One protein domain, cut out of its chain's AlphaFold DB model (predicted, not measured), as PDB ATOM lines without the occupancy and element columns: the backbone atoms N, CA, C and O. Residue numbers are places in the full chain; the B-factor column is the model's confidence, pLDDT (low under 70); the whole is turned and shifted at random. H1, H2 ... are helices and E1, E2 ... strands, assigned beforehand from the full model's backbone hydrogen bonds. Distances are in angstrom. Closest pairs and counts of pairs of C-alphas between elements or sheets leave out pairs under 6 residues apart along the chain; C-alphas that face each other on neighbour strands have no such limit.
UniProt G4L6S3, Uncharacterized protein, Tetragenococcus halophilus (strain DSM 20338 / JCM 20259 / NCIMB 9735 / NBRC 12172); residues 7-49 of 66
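What this domain is: This is residues 7 to 49 of the 66 residues of an uncharacterized protein of Tetragenococcus halophilus (strain DSM 20338 / JCM 20259 / NCIMB 9735 / NBRC 12172) (UniProt G4L6S3). A small two-stranded hairpin, E1 and E2, makes one end of a long thin rod, the longer helix H1 makes its middle part, and the shorter helix H2 turns off at the far end, making a corner with H1. Residues 12 to 17, in the link between E1 and E2, stick out at the strand end, and the parts follow one another along the rod with few contacts between them. The printed part has 43 residues, with two named strands and then two named helices in the order E1, E2, H1, H2; the sheet order is E1 - E2, antiparallel, and the class is mostly helix. The whole is extended, with a radius of gyration of the C-alphas of 15.5 A, and its C-alphas span 47 by 19 by 15 A along the three main axes.

Where its parts are: E1 is residues 8 to 10, 6.5 A from first to last C-alpha, and begins at C-alpha 8 at (125.990, 259.588, 290.269). E2 is residues 19 to 21, 6.7 A long in the same measure. H1 is residues 24 to 38, 21.2 A from the C-alpha of Leu 24 at (127.330, 269.967, 282.846) to that of Lys 38. H2 is residues 41 to 49, 12.6 A long, and ends at C-alpha 49 at (117.240, 289.029, 299.582).

How they stand to each other: E1 and E2 form a hairpin and are antiparallel, with 152 degrees between their N-to-C directions. The C-alphas of Glu 9 and Val 20 face each other at 4.7 A. N 8 and O 21 are 2.8 A apart and N 19 and O 10 are 2.9 A apart, both within hydrogen-bond range. A tight link of 2 residues joins E2 to H1. E1 and H1 are apart. H1 and H2 only just touch, and only at the corner by their link, with 3 pairs of C-alphas within 8 A; H1 does so with residues 33 to 37 alone. Their closest C-alphas are those of Leu 36 and Leu 42, at 5.1 A. Their lines are about perpendicular, at 90 degrees. H2 is apart from both E1 and E2. In H1 and H2 every O i to N i+4 pair is within hydrogen-bond range.

The domain as a whole: The two C-alphas farthest apart are those of Gln 14 and Arg 48, at 48.3 A, and the first and last printed C-alphas, of Glu 7 and Glu 49, are 28.3 A apart. Residues 12 to 17 stand free, and so do residues 27 to 32, which belong to H1. The printed part has no cut. The links from E2 to H1 and from H1 to H2 are tight, the link from E1 to E2, 8 residues, is short, and no link is long. The mean pLDDT of the printed part is 91.5, and no printed residue is under 70.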
ATOM      1  N   GLU A   7     123.505 263.741 291.112       91.38
ATOM      2  CA  GLU A   7     124.810 263.164 290.869       91.38
ATOM      3  C   GLU A   7     124.767 261.631 290.910       91.38
ATOM      4  O   GLU A   7     123.893 261.007 291.517       91.38
ATOM      5  N   ILE A   8     125.725 261.020 290.225       92.69
ATOM      6  CA  ILE A   8     125.990 259.588 290.269       92.69
ATOM      7  C   ILE A   8     127.412 259.418 290.782       92.69
ATOM      8  O   ILE A   8     128.364 259.908 290.173       92.69
ATOM      9  N   GLU A   9     127.559 258.695 291.883       93.56
ATOM     10  CA  GLU A   9     128.861 258.323 292.420       93.56
ATOM     11  C   GLU A   9     129.366 257.039 291.754       93.56
ATOM     12  O   GLU A   9     128.660 256.034 291.663       93.56
ATOM     13  N   ILE A  10     130.609 257.068 291.285       93.31
ATOM     14  CA  ILE A  10     131.347 255.913 290.781       93.31
ATOM     15  C   ILE A  10     132.389 255.569 291.843       93.31
ATOM     16  O   ILE A  10     133.372 256.290 292.029       93.31
ATOM     17  N   VAL A  11     132.155 254.470 292.555       92.38
ATOM     18  CA  VAL A  11     132.960 254.051 293.705       92.38
ATOM     19  C   VAL A  11     133.852 252.875 293.310       92.38
ATOM     20  O   VAL A  11     133.355 251.820 292.929       92.38
ATOM     21  N   ASP A  12     135.171 253.043 293.416       91.06
ATOM     22  CA  ASP A  12     136.122 251.927 293.429       91.06
ATOM     23  C   ASP A  12     136.235 251.371 294.863       91.06
ATOM     24  O   ASP A  12     136.617 252.081 295.787       91.06
ATOM     25  N   GLU A  13     135.851 250.111 295.082       87.81
ATOM     26  CA  GLU A  13     135.910 249.477 296.410       87.81
ATOM     27  C   GLU A  13     137.340 249.117 296.847       87.81
ATOM     28  O   GLU A  13     137.602 248.920 298.035       87.81
ATOM     29  N   GLN A  14     138.270 249.003 295.897       86.44
ATOM     30  CA  GLN A  14     139.629 248.520 296.137       86.44
ATOM     31  C   GLN A  14     140.621 249.671 296.280       86.44
ATOM     32  O   GLN A  14     141.537 249.605 297.103       86.44
ATOM     33  N   ASN A  15     140.427 250.742 295.513       78.56
ATOM     34  CA  ASN A  15     141.244 251.947 295.581       78.56
ATOM     35  C   ASN A  15     140.373 253.146 295.947       78.56
ATOM     36  O   ASN A  15     139.232 253.251 295.524       78.56
ATOM     37  N   LYS A  16     140.929 254.133 296.656       83.81
ATOM     38  CA  LYS A  16     140.218 255.382 297.007       83.81
ATOM     39  C   LYS A  16     140.036 256.339 295.816       83.81
ATOM     40  O   LYS A  16     140.055 257.556 295.988       83.81
ATOM     41  N   ASN A  17     139.947 255.803 294.602       87.19
ATOM     42  CA  ASN A  17     139.853 256.560 293.363       87.19
ATOM     43  C   ASN A  17     138.393 256.614 292.901       87.19
ATOM     44  O   ASN A  17     137.992 255.939 291.955       87.19
ATOM     45  N   HIS A  18     137.590 257.383 293.630       92.56
ATOM     46  CA  HIS A  18     136.173 257.579 293.338       92.56
ATOM     47  C   HIS A  18     135.976 258.753 292.371       92.56
ATOM     48  O   HIS A  18     136.792 259.675 292.320       92.56
ATOM     49  N   ALA A  19     134.871 258.741 291.632       93.94
ATOM     50  CA  ALA A  19     134.479 259.832 290.748       93.94
ATOM     51  C   ALA A  19     133.000 260.179 290.930       93.94
ATOM     52  O   ALA A  19     132.200 259.346 291.347       93.94
ATOM     53  N   VAL A  20     132.635 261.409 290.580       94.50
ATOM     54  CA  VAL A  20     131.244 261.870 290.571       94.50
ATOM     55  C   VAL A  20     130.896 262.309 289.157       94.50
ATOM     56  O   VAL A  20     131.613 263.106 288.550       94.50
ATOM     57  N   LEU A  21     129.796 261.782 288.629       93.81
ATOM     58  CA  LEU A  21     129.204 262.197 287.367       93.81
ATOM     59  C   LEU A  21     127.975 263.061 287.657       93.81
ATOM     60  O   LEU A  21     127.065 262.643 288.364       93.81
ATOM     61  N   MET A  22     127.924 264.252 287.076       94.44
ATOM     62  CA  MET A  22     126.795 265.176 287.203       94.44
ATOM     63  C   MET A  22     126.520 265.875 285.875       94.44
ATOM     64  O   MET A  22     127.284 265.730 284.914       94.44
ATOM     65  N   SER A  23     125.404 266.601 285.790       94.81
ATOM     66  CA  SER A  23     125.111 267.373 284.588       94.81
ATOM     67  C   SER A  23     126.148 268.491 284.400       94.81
ATOM     68  O   SER A  23     126.699 269.033 285.360       94.81
ATOM     69  N   LEU A  24     126.430 268.847 283.144       94.00
ATOM     70  CA  LEU A  24     127.330 269.967 282.846       94.00
ATOM     71  C   LEU A  24     126.765 271.300 283.362       94.00
ATOM     72  O   LEU A  24     127.528 272.208 283.684       94.00
ATOM     73  N   GLU A  25     125.441 271.420 283.409       94.88
ATOM     74  CA  GLU A  25     124.746 272.587 283.939       94.88
ATOM     75  C   GLU A  25     124.995 272.742 285.441       94.88
ATOM     76  O   GLU A  25     125.489 273.789 285.854       94.88
ATOM     77  N   ASP A  26     124.784 271.681 286.226       95.44
ATOM     78  CA  ASP A  26     125.032 271.695 287.673       95.44
ATOM     79  C   ASP A  26     126.511 271.980 287.966       95.44
ATOM     80  O   ASP A  26     126.834 272.806 288.818       95.44
ATOM     81  N   TRP A  27     127.429 271.380 287.195       95.31
ATOM     82  CA  TRP A  27     128.860 271.669 287.318       95.31
ATOM     83  C   TRP A  27     129.172 273.159 287.110       95.31
ATOM     84  O   TRP A  27     129.907 273.758 287.897       95.31
ATOM     85  N   ARG A  28     128.603 273.783 286.072       97.44
ATOM     86  CA  ARG A  28     128.788 275.219 285.807       97.44
ATOM     87  C   ARG A  28     128.165 276.084 286.900       97.44
ATOM     88  O   ARG A  28     128.796 277.052 287.312       97.44
ATOM     89  N   ALA A  29     126.981 275.725 287.391       96.38
ATOM     90  CA  ALA A  29     126.312 276.439 288.474       96.38
ATOM     91  C   ALA A  29     127.128 276.400 289.779       96.38
ATOM     92  O   ALA A  29     127.267 277.422 290.454       96.38
ATOM     93  N   ILE A  30     127.736 275.252 290.104       96.31
ATOM     94  CA  ILE A  30     128.646 275.115 291.250       96.31
ATOM     95  C   ILE A  30     129.865 276.030 291.083       96.31
ATOM     96  O   ILE A  30     130.210 276.765 292.008       96.31
ATOM     97  N   GLN A  31     130.504 276.022 289.907       97.69
ATOM     98  CA  GLN A  31     131.666 276.879 289.641       97.69
ATOM     99  C   GLN A  31     131.324 278.372 289.762       97.69
ATOM    100  O   GLN A  31     132.072 279.117 290.395       97.69
ATOM    101  N   GLU A  32     130.187 278.796 289.210       96.50
ATOM    102  CA  GLU A  32     129.712 280.180 289.315       96.50
ATOM    103  C   GLU A  32     129.431 280.564 290.772       96.50
ATOM    104  O   GLU A  32     129.885 281.604 291.242       96.50
ATOM    105  N   THR A  33     128.757 279.697 291.530       95.81
ATOM    106  CA  THR A  33     128.441 279.959 292.943       95.81
ATOM    107  C   THR A  33     129.712 280.155 293.773       95.81
ATOM    108  O   THR A  33     129.812 281.124 294.528       95.81
ATOM    109  N   LEU A  34     130.722 279.295 293.585       96.44
ATOM    110  CA  LEU A  34     132.024 279.427 294.253       96.44
ATOM    111  C   LEU A  34     132.751 280.719 293.853       96.44
ATOM    112  O   LEU A  34     133.424 281.344 294.677       96.44
ATOM    113  N   TYR A  35     132.619 281.141 292.595       96.38
ATOM    114  CA  TYR A  35     133.176 282.404 292.123       96.38
ATOM    115  C   TYR A  35     132.488 283.617 292.773       96.38
ATOM    116  O   TYR A  35     133.170 284.523 293.269       96.38
ATOM    117  N   LEU A  36     131.154 283.629 292.833       95.56
ATOM    118  CA  LEU A  36     130.376 284.698 293.465       95.56
ATOM    119  C   LEU A  36     130.647 284.796 294.970       95.56
ATOM    120  O   LEU A  36     130.713 285.899 295.517       95.56
ATOM    121  N   GLU A  37     130.840 283.662 295.641       93.44
ATOM    122  CA  GLU A  37     131.245 283.628 297.044       93.44
ATOM    123  C   GLU A  37     132.653 284.206 297.228       93.44
ATOM    124  O   GLU A  37     132.845 285.131 298.020       93.44
ATOM    125  N   LYS A  38     133.628 283.743 296.435       93.12
ATOM    126  CA  LYS A  38     135.019 284.216 296.505       93.12
ATOM    127  C   LYS A  38     135.157 285.716 296.233       93.12
ATOM    128  O   LYS A  38     136.040 286.364 296.790       93.12
ATOM    129  N   THR A  39     134.319 286.266 295.362       95.12
ATOM    130  CA  THR A  39     134.311 287.699 295.027       95.12
ATOM    131  C   THR A  39     133.501 288.546 296.013       95.12
ATOM    132  O   THR A  39     133.488 289.770 295.893       95.12
ATOM    133  N   GLY A  40     132.832 287.928 296.993       89.56
ATOM    134  CA  GLY A  40     131.978 288.610 297.968       89.56
ATOM    135  C   GLY A  40     130.642 289.100 297.398       89.56
ATOM    136  O   GLY A  40     129.854 289.709 298.121       89.56
ATOM    137  N   ILE A  41     130.354 288.823 296.122       90.94
ATOM    138  CA  ILE A  41     129.095 289.199 295.466       90.94
ATOM    139  C   ILE A  41     127.928 288.438 296.098       90.94
ATOM    140  O   ILE A  41     126.874 289.024 296.335       90.94
ATOM    141  N   LEU A  42     128.137 287.165 296.443       89.44
ATOM    142  CA  LEU A  42     127.104 286.340 297.072       89.44
ATOM    143  C   LEU A  42     126.634 286.917 298.419       89.44
ATOM    144  O   LEU A  42     125.461 286.791 298.758       89.44
ATOM    145  N   GLY A  43     127.516 287.598 299.161       86.25
ATOM    146  CA  GLY A  43     127.155 288.302 300.396       86.25
ATOM    147  C   GLY A  43     126.170 289.445 300.144       86.25
ATOM    148  O   GLY A  43     125.114 289.491 300.766       86.25
ATOM    149  N   ARG A  44     126.455 290.287 299.143       85.19
ATOM    150  CA  ARG A  44     125.561 291.388 298.743       85.19
ATOM    151  C   ARG A  44     124.212 290.901 298.217       85.19
ATOM    152  O   ARG A  44     123.201 291.555 298.433       85.19
ATOM    153  N   ILE A  45     124.190 289.770 297.506       84.62
ATOM    154  CA  ILE A  45     122.934 289.157 297.047       84.62
ATOM    155  C   ILE A  45     122.080 288.753 298.255       84.62
ATOM    156  O   ILE A  45     120.910 289.114 298.310       84.62
ATOM    157  N   ARG A  46     122.672 288.087 299.254       86.25
ATOM    158  CA  ARG A  46     121.960 287.666 300.473       86.25
ATOM    159  C   ARG A  46     121.443 288.841 301.301       86.25
ATOM    160  O   ARG A  46     120.337 288.757 301.819       86.25
ATOM    161  N   GLU A  47     122.223 289.915 301.423       86.00
ATOM    162  CA  GLU A  47     121.788 291.154 302.089       86.00
ATOM    163  C   GLU A  47     120.516 291.706 301.424       86.00
ATOM    164  O   GLU A  47     119.522 291.965 302.097       86.00
ATOM    165  N   ARG A  48     120.498 291.764 300.088       81.00
ATOM    166  CA  ARG A  48     119.339 292.228 299.310       81.00
ATOM    167  C   ARG A  48     118.132 291.301 299.361       81.00
ATOM    168  O   ARG A  48     117.006 291.776 299.339       81.00
ATOM    169  N   GLU A  49     118.340 289.989 299.415       81.50
ATOM    170  CA  GLU A  49     117.240 289.029 299.582       81.50
ATOM    171  C   GLU A  49     116.557 289.165 300.953       81.50
ATOM    172  O   GLU A  49     115.365 288.886 301.080       81.50
TER     173      GLU A  49